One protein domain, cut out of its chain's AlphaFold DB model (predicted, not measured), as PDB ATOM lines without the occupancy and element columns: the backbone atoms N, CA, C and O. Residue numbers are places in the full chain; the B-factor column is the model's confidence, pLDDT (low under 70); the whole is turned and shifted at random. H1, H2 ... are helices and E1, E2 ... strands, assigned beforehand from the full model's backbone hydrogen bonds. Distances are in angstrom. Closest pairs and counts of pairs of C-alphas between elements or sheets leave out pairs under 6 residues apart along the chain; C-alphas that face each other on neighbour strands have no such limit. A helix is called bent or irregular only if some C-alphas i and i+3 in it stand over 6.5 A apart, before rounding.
ATOM      1  N   ARG A   4     -20.508  38.189  38.856       87.31
ATOM      2  CA  ARG A   4     -20.546  37.578  37.518       87.31
ATOM      3  C   ARG A   4     -19.901  36.193  37.528       87.31
ATOM      4  O   ARG A   4     -20.484  35.259  36.998       87.31
ATOM      5  N   GLU A   5     -18.748  36.067  38.176       90.75
ATOM      6  CA  GLU A   5     -18.050  34.788  38.346       90.75
ATOM      7  C   GLU A   5     -18.911  33.768  39.101       90.75
ATOM      8  O   GLU A   5     -19.007  32.624  38.668       90.75
ATOM      9  N   LEU A   6     -19.592  34.185  40.176       90.00
ATOM     10  CA  LEU A   6     -20.505  33.309  40.923       90.00
ATOM     11  C   LEU A   6     -21.666  32.820  40.063       90.00
ATOM     12  O   LEU A   6     -22.022  31.646  40.110       90.00
ATOM     13  N   LYS A   7     -22.242  33.707  39.253       88.88
ATOM     14  CA  LYS A   7     -23.317  33.355  38.325       88.88
ATOM     15  C   LYS A   7     -22.872  32.301  37.312       88.88
ATOM     16  O   LYS A   7     -23.558  31.294  37.143       88.88
ATOM     17  N   ASP A   8     -21.719  32.509  36.679       90.81
ATOM     18  CA  ASP A   8     -21.171  31.557  35.711       90.81
ATOM     19  C   ASP A   8     -20.780  30.229  36.393       90.81
ATOM     20  O   ASP A   8     -20.993  29.157  35.828       90.81
ATOM     21  N   TYR A   9     -20.294  30.279  37.640       93.38
ATOM     22  CA  TYR A   9     -19.980  29.097  38.444       93.38
ATOM     23  C   TYR A   9     -21.225  28.263  38.774       93.38
ATOM     24  O   TYR A   9     -21.233  27.057  38.526       93.38
ATOM     25  N   VAL A  10     -22.296  28.888  39.277       92.94
ATOM     26  CA  VAL A  10     -23.555  28.199  39.620       92.94
ATOM     27  C   VAL A  10     -24.203  27.611  38.367       92.94
ATOM     28  O   VAL A  10     -24.594  26.447  38.365       92.94
ATOM     29  N   LEU A  11     -24.241  28.363  37.261       92.31
ATOM     30  CA  LEU A  11     -24.695  27.838  35.970       92.31
ATOM     31  C   LEU A  11     -23.835  26.652  35.498       92.31
ATOM     32  O   LEU A  11     -24.355  25.691  34.923       92.31
ATOM     33  N   GLY A  12     -22.525  26.707  35.743       92.31
ATOM     34  CA  GLY A  12     -21.585  25.624  35.480       92.31
ATOM     35  C   GLY A  12     -21.869  24.373  36.313       92.31
ATOM     36  O   GLY A  12     -21.853  23.278  35.754       92.31
ATOM     37  N   LEU A  13     -22.179  24.521  37.607       91.88
ATOM     38  CA  LEU A  13     -22.600  23.416  38.478       91.88
ATOM     39  C   LEU A  13     -23.876  22.758  37.953       91.88
ATOM     40  O   LEU A  13     -23.883  21.552  37.722       91.88
ATOM     41  N   LEU A  14     -24.911  23.553  37.675       91.50
ATOM     42  CA  LEU A  14     -26.173  23.049  37.129       91.50
ATOM     43  C   LEU A  14     -25.963  22.356  35.776       91.50
ATOM     44  O   LEU A  14     -26.543  21.308  35.497       91.50
ATOM     45  N   SER A  15     -25.078  22.896  34.934       90.75
ATOM     46  CA  SER A  15     -24.787  22.327  33.615       90.75
ATOM     47  C   SER A  15     -24.174  20.925  33.658       90.75
ATOM     48  O   SER A  15     -24.276  20.216  32.660       90.75
ATOM     49  N   ARG A  16     -23.575  20.493  34.779       90.25
ATOM     50  CA  ARG A  16     -23.062  19.115  34.940       90.25
ATOM     51  C   ARG A  16     -24.176  18.069  34.936       90.25
ATOM     52  O   ARG A  16     -23.923  16.922  34.599       90.25
ATOM     53  N   HIS A  17     -25.396  18.488  35.255       87.81
ATOM     54  CA  HIS A  17     -26.582  17.642  35.314       87.81
ATOM     55  C   HIS A  17     -27.420  17.694  34.027       87.81
ATOM     56  O   HIS A  17     -28.493  17.099  33.967       87.81
ATOM     57  N   CYS A  18     -26.968  18.400  32.980       88.00
ATOM     58  CA  CYS A  18     -27.743  18.522  31.742       88.00
ATOM     59  C   CYS A  18     -28.063  17.156  31.119       88.00
ATOM     60  O   CYS A  18     -29.223  16.902  30.810       88.00
ATOM     61  N   ASP A  19     -27.074  16.274  30.973       86.44
ATOM     62  CA  ASP A  19     -27.269  14.975  30.314       86.44
ATOM     63  C   ASP A  19     -28.180  14.045  31.127       86.44
ATOM     64  O   ASP A  19     -29.047  13.374  30.569       86.44
ATOM     65  N   GLU A  20     -28.033  14.064  32.453       88.06
ATOM     66  CA  GLU A  20     -28.845  13.289  33.397       88.06
ATOM     67  C   GLU A  20     -30.326  13.705  33.357       88.06
ATOM     68  O   GLU A  20     -31.223  12.860  33.350       88.06
ATOM     69  N   TYR A  21     -30.600  15.010  33.285       87.19
ATOM     70  CA  TYR A  21     -31.958  15.541  33.406       87.19
ATOM     71  C   TYR A  21     -32.636  15.858  32.061       87.19
ATOM     72  O   TYR A  21     -33.834  16.153  32.048       87.19
ATOM     73  N   ALA A  22     -31.931  15.789  30.924       85.19
ATOM     74  CA  ALA A  22     -32.446  16.224  29.618       85.19
ATOM     75  C   ALA A  22     -33.718  15.481  29.178       85.19
ATOM     76  O   ALA A  22     -34.680  16.111  28.730       85.19
ATOM     77  N   SER A  23     -33.743  14.151  29.315       86.25
ATOM     78  CA  SER A  23     -34.920  13.327  28.994       86.25
ATOM     79  C   SER A  23     -36.090  13.654  29.923       86.25
ATOM     80  O   SER A  23     -37.187  13.956  29.462       86.25
ATOM     81  N   THR A  24     -35.822  13.712  31.228       88.31
ATOM     82  CA  THR A  24     -36.821  14.002  32.261       88.31
ATOM     83  C   THR A  24     -37.497  15.357  32.042       88.31
ATOM     84  O   THR A  24     -38.720  15.459  32.104       88.31
ATOM     85  N   PHE A  25     -36.728  16.412  31.762       90.12
ATOM     86  CA  PHE A  25     -37.284  17.750  31.534       90.12
ATOM     87  C   PHE A  25     -38.090  17.821  30.232       90.12
ATOM     88  O   PHE A  25     -39.137  18.473  30.194       90.12
ATOM     89  N   ARG A  26     -37.665  17.091  29.190       86.56
ATOM     90  CA  ARG A  26     -38.441  16.937  27.956       86.56
ATOM     91  C   ARG A  26     -39.782  16.254  28.223       86.56
ATOM     92  O   ARG A  26     -40.801  16.766  27.769       86.56
ATOM     93  N   ASP A  27     -39.811  15.179  29.003       88.62
ATOM     94  CA  ASP A  27     -41.050  14.466  29.335       88.62
ATOM     95  C   ASP A  27     -42.012  15.339  30.152       88.62
ATOM     96  O   ASP A  27     -43.216  15.369  29.891       88.62
ATOM     97  N   ILE A  28     -41.487  16.126  31.098       90.06
ATOM     98  CA  ILE A  28     -42.289  17.088  31.865       90.06
ATOM     99  C   ILE A  28     -42.912  18.144  30.936       90.06
ATOM    100  O   ILE A  28     -44.070  18.521  31.127       90.06
ATOM    101  N   SER A  29     -42.201  18.586  29.892       86.25
ATOM    102  CA  SER A  29     -42.708  19.580  28.933       86.25
ATOM    103  C   SER A  29     -43.957  19.124  28.158       86.25
ATOM    104  O   SER A  29     -44.753  19.970  27.732       86.25
ATOM    105  N   LEU A  30     -44.153  17.804  28.027       86.69
ATOM    106  CA  LEU A  30     -45.293  17.180  27.346       86.69
ATOM    107  C   LEU A  30     -46.557  17.117  28.220       86.69
ATOM    108  O   LEU A  30     -47.654  16.928  27.696       86.69
ATOM    109  N   VAL A  31     -46.437  17.310  29.540       87.88
ATOM    110  CA  VAL A  31     -47.582  17.329  30.466       87.88
ATOM    111  C   VAL A  31     -48.475  18.527  30.149       87.88
ATOM    112  O   VAL A  31     -48.022  19.671  30.159       87.88
ATOM    113  N   THR A  32     -49.760  18.296  29.881       83.06
ATOM    114  CA  THR A  32     -50.709  19.344  29.460       83.06
ATOM    115  C   THR A  32     -51.246  20.169  30.634       83.06
ATOM    116  O   THR A  32     -51.467  21.375  30.490       83.06
ATOM    117  N   ILE A  33     -51.383  19.557  31.814       85.50
ATOM    118  CA  ILE A  33     -51.885  20.196  33.039       85.50
ATOM    119  C   ILE A  33     -50.805  21.109  33.637       85.50
ATOM    120  O   ILE A  33     -49.771  20.655  34.123       85.50
ATOM    121  N   ASN A  34     -51.055  22.422  33.620       79.38
ATOM    122  CA  ASN A  34     -50.069  23.436  34.016       79.38
ATOM    123  C   ASN A  34     -49.601  23.312  35.489       79.38
ATOM    124  O   ASN A  34     -48.391  23.241  35.704       79.38
ATOM    125  N   PRO A  35     -50.486  23.200  36.508       86.12
ATOM    126  CA  PRO A  35     -50.040  23.034  37.898       86.12
ATOM    127  C   PRO A  35     -49.164  21.795  38.122       86.12
ATOM    128  O   PRO A  35     -48.187  21.851  38.864       86.12
ATOM    129  N   GLU A  36     -49.488  20.690  37.448       88.75
ATOM    130  CA  GLU A  36     -48.738  19.439  37.553       88.75
ATOM    131  C   GLU A  36     -47.350  19.560  36.920       88.75
ATOM    132  O   GLU A  36     -46.357  19.105  37.486       88.75
ATOM    133  N   ARG A  37     -47.260  20.228  35.766       89.88
ATOM    134  CA  ARG A  37     -45.990  20.485  35.086       89.88
ATOM    135  C   ARG A  37     -45.044  21.332  35.946       89.88
ATOM    136  O   ARG A  37     -43.878  20.977  36.096       89.88
ATOM    137  N   ILE A  38     -45.561  22.404  36.555       87.94
ATOM    138  CA  ILE A  38     -44.807  23.266  37.482       87.94
ATOM    139  C   ILE A  38     -44.317  22.458  38.689       87.94
ATOM    140  O   ILE A  38     -43.150  22.556  39.065       87.94
ATOM    141  N   ASP A  39     -45.178  21.638  39.297       89.62
ATOM    142  CA  ASP A  39     -44.779  20.817  40.443       89.62
ATOM    143  C   ASP A  39     -43.661  19.827  40.083       89.62
ATOM    144  O   ASP A  39     -42.671  19.729  40.807       89.62
ATOM    145  N   ARG A  40     -43.767  19.156  38.928       92.38
ATOM    146  CA  ARG A  40     -42.747  18.214  38.444       92.38
ATOM    147  C   ARG A  40     -41.395  18.891  38.194       92.38
ATOM    148  O   ARG A  40     -40.384  18.354  38.639       92.38
ATOM    149  N   TYR A  41     -41.359  20.062  37.545       92.50
ATOM    150  CA  TYR A  41     -40.112  20.829  37.401       92.50
ATOM    151  C   TYR A  41     -39.545  21.245  38.761       92.50
ATOM    152  O   TYR A  41     -38.352  21.077  39.004       92.50
ATOM    153  N   GLY A  42     -40.401  21.732  39.664       90.94
ATOM    154  CA  GLY A  42     -40.009  22.138  41.012       90.94
ATOM    155  C   GLY A  42     -39.313  21.022  41.790       90.94
ATOM    156  O   GLY A  42     -38.232  21.249  42.323       90.94
ATOM    157  N   ARG A  43     -39.871  19.803  41.790       90.94
ATOM    158  CA  ARG A  43     -39.260  18.644  42.470       90.94
ATOM    159  C   ARG A  43     -37.879  18.288  41.919       90.94
ATOM    160  O   ARG A  43     -36.990  17.945  42.686       90.94
ATOM    161  N   ARG A  44     -37.682  18.380  40.599       91.38
ATOM    162  CA  ARG A  44     -36.370  18.106  39.990       91.38
ATOM    163  C   ARG A  44     -35.348  19.185  40.304       91.38
ATOM    164  O   ARG A  44     -34.187  18.871  40.524       91.38
ATOM    165  N   LEU A  45     -35.784  20.439  40.372       92.06
ATOM    166  CA  LEU A  45     -34.920  21.529  40.804       92.06
ATOM    167  C   LEU A  45     -34.488  21.357  42.264       92.06
ATOM    168  O   LEU A  45     -33.315  21.541  42.545       92.06
ATOM    169  N   GLU A  46     -35.379  20.955  43.175       90.25
ATOM    170  CA  GLU A  46     -35.037  20.713  44.589       90.25
ATOM    171  C   GLU A  46     -33.845  19.758  44.765       90.25
ATOM    172  O   GLU A  46     -32.973  20.016  45.590       90.25
ATOM    173  N   GLU A  47     -33.781  18.678  43.979       89.50
ATOM    174  CA  GLU A  47     -32.701  17.681  44.036       89.50
ATOM    175  C   GLU A  47     -31.315  18.298  43.776       89.50
ATOM    176  O   GLU A  47     -30.358  17.955  44.468       89.50
ATOM    177  N   LEU A  48     -31.221  19.269  42.860       90.88
ATOM    178  CA  LEU A  48     -29.961  19.901  42.441       90.88
ATOM    179  C   LEU A  48     -29.337  20.822  43.500       90.88
ATOM    180  O   LEU A  48     -28.165  21.179  43.383       90.88
ATOM    181  N   PHE A  49     -30.106  21.229  44.512       91.94
ATOM    182  CA  PHE A  49     -29.673  22.198  45.525       91.94
ATOM    183  C   PHE A  49     -29.526  21.600  46.931       91.94
ATOM    184  O   PHE A  49     -29.345  22.344  47.891       91.94
ATOM    185  N   ARG A  50     -29.575  20.265  47.064       87.56
ATOM    186  CA  ARG A  50     -29.413  19.570  48.357       87.56
ATOM    187  C   ARG A  50     -27.979  19.570  48.884       87.56
ATOM    188  O   ARG A  50     -27.784  19.544  50.093       87.56
ATOM    189  N   GLU A  51     -26.986  19.577  47.999       88.19
ATOM    190  CA  GLU A  51     -25.569  19.502  48.370       88.19
ATOM    191  C   GLU A  51     -24.795  20.723  47.876       88.19
ATOM    192  O   GLU A  51     -25.027  21.223  46.778       88.19
ATOM    193  N   GLY A  52     -23.839  21.197  48.679       91.38
ATOM    194  CA  GLY A  52     -22.974  22.317  48.302       91.38
ATOM    195  C   GLY A  52     -23.652  23.688  48.341       91.38
ATOM    196  O   GLY A  52     -23.065  24.662  47.878       91.38
ATOM    197  N   TYR A  53     -24.843  23.793  48.926       94.31
ATOM    198  CA  TYR A  53     -25.523  25.055  49.212       94.31
ATOM    199  C   TYR A  53     -25.888  25.115  50.689       94.31
ATOM    200  O   TYR A  53     -26.015  24.078  51.332       94.31
ATOM    201  N   GLY A  54     -26.056  26.316  51.228       93.19
ATOM    202  CA  GLY A  54     -26.539  26.485  52.592       93.19
ATOM    203  C   GLY A  54     -26.899  27.926  52.909       93.19
ATOM    204  O   GLY A  54     -26.760  28.827  52.074       93.19
ATOM    205  N   VAL A  55     -27.354  28.147  54.134       91.06
ATOM    206  CA  VAL A  55     -27.665  29.477  54.664       91.06
ATOM    207  C   VAL A  55     -26.878  29.732  55.933       91.06
ATOM    208  O   VAL A  55     -26.652  28.829  56.725       91.06
ATOM    209  N   VAL A  56     -26.490  30.983  56.157       85.31
ATOM    210  CA  VAL A  56     -25.969  31.412  57.459       85.31
ATOM    211  C   VAL A  56     -27.052  32.244  58.116       85.31
ATOM    212  O   VAL A  56     -27.269  33.395  57.726       85.31
ATOM    213  N   THR A  57     -27.729  31.694  59.117       69.75
ATOM    214  CA  THR A  57     -28.733  32.449  59.867       69.75
ATOM    215  C   THR A  57     -28.028  33.601  60.583       69.75
ATOM    216  O   THR A  57     -27.087  33.411  61.360       69.75
ATOM    217  N   LYS A  58     -28.413  34.835  60.251       57.84
ATOM    218  CA  LYS A  58     -28.075  36.006  61.063       57.84
ATOM    219  C   LYS A  58     -29.138  36.135  62.147       57.84
ATOM    220  O   LYS A  58     -30.316  35.922  61.862       57.84
ATOM    221  N   ASP A  59     -28.730  36.528  63.350       47.03
ATOM    222  CA  ASP A  59     -29.646  37.017  64.378       47.03
ATOM    223  C   ASP A  59     -30.391  38.259  63.841       47.03
ATOM    224  O   ASP A  59     -29.900  39.378  63.923       47.03
ATOM    225  N   ILE A  60     -31.568  38.000  63.260       44.19
ATOM    226  CA  ILE A  60     -32.749  38.856  63.047       44.19
ATOM    227  C   ILE A  60     -32.597  40.106  62.140       44.19
ATOM    228  O   ILE A  60     -31.742  40.961  62.342       44.19
ATOM    229  N   ALA A  61     -33.571  40.232  61.216       42.12
ATOM    230  CA  ALA A  61     -34.123  41.438  60.554       42.12
ATOM    231  C   ALA A  61     -33.960  41.576  59.025       42.12
ATOM    232  O   ALA A  61     -34.492  42.533  58.464       42.12
ATOM    233  N   ASP A  62     -33.317  40.637  58.327       42.81
ATOM    234  CA  ASP A  62     -33.253  40.681  56.858       42.81
ATOM    235  C   ASP A  62     -34.389  39.850  56.233       42.81
ATOM    236  O   ASP A  62     -34.493  38.646  56.468       42.81
ATOM    237  N   TYR A  63     -35.243  40.478  55.415       49.88
ATOM    238  CA  TYR A  63     -36.310  39.784  54.665       49.88
ATOM    239  C   TYR A  63     -35.751  38.834  53.588       49.88
ATOM    240  O   TYR A  63     -36.485  38.013  53.030       49.88
ATOM    241  N   HIS A  64     -34.451  38.923  53.300       63.62
ATOM    242  CA  HIS A  64     -33.757  38.074  52.344       63.62
ATOM    243  C   HIS A  64     -32.768  37.159  53.059       63.62
ATOM    244  O   HIS A  64     -31.793  37.601  53.660       63.62
ATOM    245  N   VAL A  65     -33.019  35.853  52.969       72.69
ATOM    246  CA  VAL A  65     -32.133  34.839  53.542       72.69
ATOM    247  C   VAL A  65     -30.817  34.823  52.759       72.69
ATOM    248  O   VAL A  65     -30.861  34.658  51.537       72.69
ATOM    249  N   PRO A  66     -29.657  35.011  53.416       84.06
ATOM    250  CA  PRO A  66     -28.371  35.008  52.736       84.06
ATOM    251  C   PRO A  66     -28.035  33.582  52.287       84.06
ATOM    252  O   PRO A  66     -27.871  32.686  53.117       84.06
ATOM    253  N   LEU A  67     -27.950  33.383  50.973       91.38
ATOM    254  CA  LEU A  67     -27.660  32.090  50.361       91.38
ATOM    255  C   LEU A  67     -26.156  31.948  50.144       91.38
ATOM    256  O   LEU A  67     -25.466  32.931  49.868       91.38
ATOM    257  N   TYR A  68     -25.661  30.722  50.243       94.50
ATOM    258  CA  TYR A  68     -24.262  30.397  50.017       94.50
ATOM    259  C   TYR A  68     -24.123  29.194  49.091       94.50
ATOM    260  O   TYR A  68     -24.966  28.297  49.096       94.50
ATOM    261  N   VAL A  69     -23.033  29.170  48.323       95.69
ATOM    262  CA  VAL A  69     -22.654  28.054  47.447       95.69
ATOM    263  C   VAL A  69     -21.194  27.677  47.672       95.69
ATOM    264  O   VAL A  69     -20.321  28.539  47.779       95.69
ATOM    265  N   PHE A  70     -20.914  26.381  47.736       96.25
ATOM    266  CA  PHE A  70     -19.571  25.852  47.888       96.25
ATOM    267  C   PHE A  70     -18.801  25.946  46.564       96.25
ATOM    268  O   PHE A  70     -19.136  25.312  45.559       96.25
ATOM    269  N   THR A  71     -17.720  26.722  46.566       94.69
ATOM    270  CA  THR A  71     -16.893  27.015  45.381       94.69
ATOM    271  C   THR A  71     -15.709  26.058  45.209       94.69
ATOM    272  O   THR A  71     -14.741  26.352  44.511       94.69
ATOM    273  N   GLY A  72     -15.750  24.906  45.885       93.56
ATOM    274  CA  GLY A  72     -14.658  23.931  45.925       93.56
ATOM    275  C   GLY A  72     -13.697  24.123  47.101       93.56
ATOM    276  O   GLY A  72     -13.014  23.173  47.469       93.56
ATOM    277  N   LYS A  73     -13.671  25.312  47.724       95.12
ATOM    278  CA  LYS A  73     -12.842  25.604  48.911       95.12
ATOM    279  C   LYS A  73     -13.631  26.140  50.098       95.12
ATOM    280  O   LYS A  73     -13.377  25.735  51.229       95.12
ATOM    281  N   ILE A  74     -14.562  27.054  49.835       96.62
ATOM    282  CA  ILE A  74     -15.392  27.727  50.838       96.62
ATOM    283  C   ILE A  74     -16.810  27.939  50.307       96.62
ATOM    284  O   ILE A  74     -17.045  27.898  49.099       96.62
ATOM    285  N   TYR A  75     -17.734  28.213  51.216       96.12
ATOM    286  CA  TYR A  75     -19.063  28.725  50.924       96.12
ATOM    287  C   TYR A  75     -18.993  30.229  50.654       96.12
ATOM    288  O   TYR A  75     -18.696  31.019  51.548       96.12
ATOM    289  N   GLU A  76     -19.274  30.636  49.420       94.81
ATOM    290  CA  GLU A  76     -19.344  32.045  49.039       94.81
ATOM    291  C   GLU A  76     -20.783  32.555  49.054       94.81
ATOM    292  O   GLU A  76     -21.710  31.841  48.667       94.81
ATOM    293  N   TYR A  77     -20.959  33.803  49.490       92.62
ATOM    294  CA  TYR A  77     -22.257  34.468  49.497       92.62
ATOM    295  C   TYR A  77     -22.781  34.664  48.072       92.62
ATOM    296  O   TYR A  77     -22.086  35.193  47.206       92.62
ATOM    297  N   MET A  78     -24.043  34.309  47.865       91.12
ATOM    298  CA  MET A  78     -24.765  34.442  46.611       91.12
ATOM    299  C   MET A  78     -26.096  35.158  46.864       91.12
ATOM    300  O   MET A  78     -26.923  34.707  47.656       91.12
ATOM    301  N   ASP A  79     -26.335  36.269  46.166       88.19
ATOM    302  CA  ASP A  79     -27.630  36.947  46.239       88.19
ATOM    303  C   ASP A  79     -28.718  36.209  45.440       88.19
ATOM    304  O   ASP A  79     -28.433  35.461  44.502       88.19
ATOM    305  N   TYR A  80     -29.987  36.455  45.785       89.94
ATOM    306  CA  TYR A  80     -31.152  35.833  45.141       89.94
ATOM    307  C   TYR A  80     -31.118  35.920  43.611       89.94
ATOM    308  O   TYR A  80     -31.465  34.957  42.932       89.94
ATOM    309  N   ASN A  81     -30.697  37.061  43.056       90.88
ATOM    310  CA  ASN A  81     -30.752  37.273  41.611       90.88
ATOM    311  C   ASN A  81     -29.663  36.489  40.876       90.88
ATOM    312  O   ASN A  81     -29.870  36.114  39.726       90.88
ATOM    313  N   VAL A  82     -28.514  36.243  41.518       91.88
ATOM    314  CA  VAL A  82     -27.471  35.369  40.960       91.88
ATOM    315  C   VAL A  82     -28.021  33.959  40.783       91.88
ATOM    316  O   VAL A  82     -27.901  33.392  39.699       91.88
ATOM    317  N   LEU A  83     -28.684  33.431  41.815       92.94
ATOM    318  CA  LEU A  83     -29.320  32.121  41.749       92.94
ATOM    319  C   LEU A  83     -30.466  32.097  40.729       92.94
ATOM    320  O   LEU A  83     -30.527  31.189  39.904       92.94
ATOM    321  N   TYR A  84     -31.342  33.106  40.758       94.38
ATOM    322  CA  TYR A  84     -32.480  33.224  39.845       94.38
ATOM    323  C   TYR A  84     -32.039  33.155  38.384       94.38
ATOM    324  O   TYR A  84     -32.572  32.366  37.607       94.38
ATOM    325  N   ASP A  85     -31.051  33.968  38.011       93.31
ATOM    326  CA  ASP A  85     -30.579  34.040  36.634       93.31
ATOM    327  C   ASP A  85     -29.857  32.752  36.208       93.31
ATOM    328  O   ASP A  85     -30.067  32.282  35.089       93.31
ATOM    329  N   ALA A  86     -29.070  32.135  37.098       93.94
ATOM    330  CA  ALA A  86     -28.438  30.848  36.816       93.94
ATOM    331  C   ALA A  86     -29.482  29.749  36.551       93.94
ATOM    332  O   ALA A  86     -29.340  28.989  35.592       93.94
ATOM    333  N   VAL A  87     -30.552  29.698  37.354       94.75
ATOM    334  CA  VAL A  87     -31.655  28.741  37.176       94.75
ATOM    335  C   VAL A  87     -32.420  29.019  35.883       94.75
ATOM    336  O   VAL A  87     -32.656  28.085  35.124       94.75
ATOM    337  N   ASP A  88     -32.775  30.273  35.585       95.38
ATOM    338  CA  ASP A  88     -33.512  30.617  34.359       95.38
ATOM    339  C   ASP A  88     -32.737  30.232  33.088       95.38
ATOM    340  O   ASP A  88     -33.266  29.546  32.209       95.38
ATOM    341  N   ARG A  89     -31.446  30.581  33.029       93.75
ATOM    342  CA  ARG A  89     -30.554  30.213  31.915       93.75
ATOM    343  C   ARG A  89     -30.377  28.710  31.788       93.75
ATOM    344  O   ARG A  89     -30.310  28.182  30.678       93.75
ATOM    345  N   TRP A  90     -30.273  28.011  32.915       94.25
ATOM    346  CA  TRP A  90     -30.166  26.562  32.903       94.25
ATOM    347  C   TRP A  90     -31.457  25.917  32.385       94.25
ATOM    348  O   TRP A  90     -31.392  25.081  31.491       94.25
ATOM    349  N   LEU A  91     -32.630  26.360  32.845       93.75
ATOM    350  CA  LEU A  91     -33.925  25.880  32.349       93.75
ATOM    351  C   LEU A  91     -34.102  26.141  30.847       93.75
ATOM    352  O   LEU A  91     -34.586  25.270  30.123       93.75
ATOM    353  N   GLU A  92     -33.681  27.309  30.362       92.94
ATOM    354  CA  GLU A  92     -33.649  27.614  28.929       92.94
ATOM    355  C   GLU A  92     -32.773  26.623  28.155       92.94
ATOM    356  O   GLU A  92     -33.216  26.058  27.154       92.94
ATOM    357  N   LYS A  93     -31.565  26.340  28.658       90.88
ATOM    358  CA  LYS A  93     -30.647  25.349  28.080       90.88
ATOM    359  C   LYS A  93     -31.228  23.929  28.091       90.88
ATOM    360  O   LYS A  93     -30.980  23.168  27.162       90.88
ATOM    361  N   MET A  94     -32.035  23.594  29.098       90.44
ATOM    362  CA  MET A  94     -32.768  22.323  29.196       90.44
ATOM    363  C   MET A  94     -33.990  22.245  28.261       90.44
ATOM    364  O   MET A  94     -34.680  21.227  28.236       90.44
ATOM    365  N   GLY A  95     -34.275  23.297  27.483       89.62
ATOM    366  CA  GLY A  95     -35.396  23.339  26.544       89.62
ATOM    367  C   GLY A  95     -36.744  23.652  27.194       89.62
ATOM    368  O   GLY A  95     -37.789  23.430  26.581       89.62
ATOM    369  N   VAL A  96     -36.755  24.172  28.426       91.25
ATOM    370  CA  VAL A  96     -37.995  24.566  29.104       91.25
ATOM    371  C   VAL A  96     -38.562  25.822  28.442       91.25
ATOM    372  O   VAL A  96     -37.941  26.891  28.411       91.25
ATOM    373  N   ALA A  97     -39.775  25.694  27.906       90.31
ATOM    374  CA  ALA A  97     -40.438  26.748  27.153       90.31
ATOM    375  C   ALA A  97     -40.687  28.011  27.999       90.31
ATOM    376  O   ALA A  97     -40.980  27.935  29.191       90.31
ATOM    377  N   ALA A  98     -40.683  29.185  27.360       90.50
ATOM    378  CA  ALA A  98     -40.913  30.471  28.031       90.50
ATOM    379  C   ALA A  98     -42.247  30.536  28.808       90.50
ATOM    380  O   ALA A  98     -42.325  31.168  29.859       90.50
ATOM    381  N   ARG A  99     -43.285  29.812  28.351       90.00
ATOM    382  CA  ARG A  99     -44.577  29.678  29.059       90.00
ATOM    383  C   ARG A  99     -44.449  29.057  30.456       90.00
ATOM    384  O   ARG A  99     -45.300  29.289  31.309       90.00
ATOM    385  N   ASP A 100     -43.404  28.259  30.670       90.69
ATOM    386  CA  ASP A 100     -43.124  27.546  31.916       90.69
ATOM    387  C   ASP A 100     -42.071  28.260  32.775       90.69
ATOM    388  O   ASP A 100     -41.988  27.983  33.972       90.69
ATOM    389  N   ARG A 101     -41.359  29.237  32.193       93.06
ATOM    390  CA  ARG A 101     -40.388  30.142  32.836       93.06
ATOM    391  C   ARG A 101     -40.954  31.548  33.091       93.06
ATOM    392  O   ARG A 101     -40.228  32.533  33.128       93.06
ATOM    393  N   THR A 102     -42.272  31.675  33.255       94.19
ATOM    394  CA  THR A 102     -42.885  32.965  33.628       94.19
ATOM    395  C   THR A 102     -42.426  33.405  35.019       94.19
ATOM    396  O   THR A 102     -42.136  32.564  35.867       94.19
ATOM    397  N   ASN A 103     -42.462  34.712  35.314       91.69
ATOM    398  CA  ASN A 103     -42.104  35.243  36.639       91.69
ATOM    399  C   ASN A 103     -42.822  34.523  37.794       91.69
ATOM    400  O   ASN A 103     -42.212  34.234  38.819       91.69
ATOM    401  N   LYS A 104     -44.107  34.187  37.610       92.88
ATOM    402  CA  LYS A 104     -44.906  33.451  38.599       92.88
ATOM    403  C   LYS A 104     -44.354  32.043  38.852       92.88
ATOM    404  O   LYS A 104     -44.243  31.634  40.005       92.88
ATOM    405  N   ASN A 105     -44.013  31.311  37.794       93.75
ATOM    406  CA  ASN A 105     -43.500  29.947  37.912       93.75
ATOM    407  C   ASN A 105     -42.066  29.937  38.442       93.75
ATOM    408  O   ASN A 105     -41.756  29.160  39.338       93.75
ATOM    409  N   MET A 106     -41.226  30.856  37.962       95.06
ATOM    410  CA  MET A 106     -39.869  31.039  38.471       95.06
ATOM    411  C   MET A 106     -39.873  31.362  39.963       95.06
ATOM    412  O   MET A 106     -39.107  30.771  40.713       95.06
ATOM    413  N   TYR A 107     -40.786  32.219  40.432       92.69
ATOM    414  CA  TYR A 107     -40.958  32.466  41.862       92.69
ATOM    415  C   TYR A 107     -41.305  31.182  42.636       92.69
ATOM    416  O   TYR A 107     -40.733  30.927  43.696       92.69
ATOM    417  N   ALA A 108     -42.191  30.336  42.096       92.75
ATOM    418  CA  ALA A 108     -42.524  29.049  42.705       92.75
ATOM    419  C   ALA A 108     -41.314  28.097  42.766       92.75
ATOM    420  O   ALA A 108     -41.081  27.491  43.810       92.75
ATOM    421  N   TYR A 109     -40.519  28.002  41.696       95.12
ATOM    422  CA  TYR A 109     -39.289  27.202  41.676       95.12
ATOM    423  C   TYR A 109     -38.261  27.716  42.684       95.12
ATOM    424  O   TYR A 109     -37.748  26.949  43.494       95.12
ATOM    425  N   MET A 110     -38.018  29.025  42.692       93.94
ATOM    426  CA  MET A 110     -37.055  29.661  43.586       93.94
ATOM    427  C   MET A 110     -37.425  29.485  45.056       93.94
ATOM    428  O   MET A 110     -36.543  29.222  45.864       93.94
ATOM    429  N   ASN A 111     -38.708  29.566  45.415       91.62
ATOM    430  CA  ASN A 111     -39.136  29.301  46.791       91.62
ATOM    431  C   ASN A 111     -38.821  27.869  47.231       91.62
ATOM    432  O   ASN A 111     -38.375  27.667  48.356       91.62
ATOM    433  N   ARG A 112     -39.021  26.880  46.352       92.50
ATOM    434  CA  ARG A 112     -38.701  25.476  46.644       92.50
ATOM    435  C   ARG A 112     -37.200  25.271  46.808       92.50
ATOM    436  O   ARG A 112     -36.776  24.707  47.810       92.50
ATOM    437  N   ILE A 113     -36.407  25.823  45.888       93.75
ATOM    438  CA  ILE A 113     -34.942  25.802  45.957       93.75
ATOM    439  C   ILE A 113     -34.455  26.432  47.268       93.75
ATOM    440  O   ILE A 113     -33.697  25.816  48.005       93.75
ATOM    441  N   ILE A 114     -34.924  27.638  47.597       91.50
ATOM    442  CA  ILE A 114     -34.516  28.350  48.815       91.50
ATOM    443  C   ILE A 114     -34.906  27.571  50.071       91.50
ATOM    444  O   ILE A 114     -34.135  27.563  51.025       91.50
ATOM    445  N   ASN A 115     -36.067  26.913  50.087       90.25
ATOM    446  CA  ASN A 115     -36.466  26.076  51.216       90.25
ATOM    447  C   ASN A 115     -35.517  24.887  51.405       90.25
ATOM    448  O   ASN A 115     -35.088  24.661  52.526       90.25
ATOM    449  N   VAL A 116     -35.110  24.205  50.329       92.31
ATOM    450  CA  VAL A 116     -34.120  23.115  50.417       92.31
ATOM    451  C   VAL A 116     -32.756  23.628  50.875       92.31
ATOM    452  O   VAL A 116     -32.125  23.020  51.732       92.31
ATOM    453  N   ILE A 117     -32.306  24.779  50.366       92.50
ATOM    454  CA  ILE A 117     -31.034  25.382  50.798       92.50
ATOM    455  C   ILE A 117     -31.075  25.740  52.296       92.50
ATOM    456  O   ILE A 117     -30.060  25.639  52.980       92.50
ATOM    457  N   ARG A 118     -32.242  26.138  52.825       89.44
ATOM    458  CA  ARG A 118     -32.433  26.439  54.255       89.44
ATOM    459  C   ARG A 118     -32.365  25.213  55.158       89.44
ATOM    460  O   ARG A 118     -32.077  25.396  56.336       89.44
ATOM    461  N   ASP A 119     -32.591  24.007  54.636       89.19
ATOM    462  CA  ASP A 119     -32.429  22.776  55.418       89.19
ATOM    463  C   ASP A 119     -30.960  22.561  55.828       89.19
ATOM    464  O   ASP A 119     -30.682  21.880  56.814       89.19
ATOM    465  N   HIS A 120     -30.017  23.181  55.107       90.06
ATOM    466  CA  HIS A 120     -28.604  23.202  55.455       90.06
ATOM    467  C   HIS A 120     -28.201  24.549  56.073       90.06
ATOM    468  O   HIS A 120     -27.768  25.490  55.399       90.06
TER     469      HIS A 120
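Overview. This is residues 4 to 120 of the 538 residues of the protein "SF3 helicase domain-containing protein" of Bacteroides uniformis (UniProt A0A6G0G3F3). A small three-stranded sheet, E1 E2 E3, sits at one end of an elongated, mostly helical body, with ends of H1, H4 and H5 grazing it. H4 runs beside H1 and H5 beside H3, the helical hairpin of H2 and H3 reaches to the end away from the sheet, and the long loop between E1 and E2 reaches out at the sheet end. The printed part has 117 residues with five named helices and three named strands, in the order H1 H2 H3 E1 E2 E3 H4 H5; the sheet order E1 E2 E3 is antiparallel. The whole is compact, with a radius of gyration of the C-alphas of 14.2 A, and spans 44 by 28 by 22 A.

Arrangement. Begin at the sheet, a meander, each strand the antiparallel neighbour of the one before: E1, residues 53 to 55, E2, 67 to 70, and E3, 75 to 78. Between E1 and E2, a hairpin, N 68 and O 54 are 2.9 A apart, within hydrogen-bond range; between E2 and E3, also a hairpin, look at N 78 and O 67, 2.8 A. H5, residues 103 to 118, only grazes the sheet with residues 113 to 118; the closest C-alphas to E1 are Gly 54 and Ile 117, 5.0 A. H3, residues 34 to 48, touches H5 at Gly 42 and Tyr 109, their closest C-alphas, 5.2 A, the same way at a shallow tilt of 34 degrees, only just short of steep. H2, residues 18 to 29, is irregular, with C-alphas 20 and 23 7.5 A apart; it forms a helical hairpin with H3, touching it with residues 25 to 29 alone, closest C-alphas Ile 28 and Arg 37, 6.0 A. H4, residues 80 to 93, touches H1, residues 4 to 15, at a steep tilt of 43 degrees, closest C-alphas Leu 11 and Ala 86, 4.9 A. H4 and H5 only just touch, with 3 pairs of C-alphas within 8 A, the closest those of Tyr 84 and Met 110, 6.9 A. Every O i to N i+4 pair is within hydrogen-bond range in H1, H4 and H5; the count is 6 of 8 in H2 and 9 of 11 in H3.

Along the chain. Find C-alpha 4 at (-20.546, 37.578, 37.518), where H1 begins its 16.3 A. H2 covers 15.3 A and H3 22.1 A. E1 begins at C-alpha 53, (-25.523, 25.055, 49.212). H4 covers 20.0 A, and H5 runs 21.9 A to C-alpha 118 at (-32.433, 26.439, 54.255).

Size, cuts and confidence. The C-alphas of Leu 30 and Asp 59, the two farthest apart, are 44.8 A apart. The printed part has no cut. The link from E1 to E2, 11 residues, is long, and there residues 57 to 64 have pLDDT under 70; the mean of the printed part is 88.1.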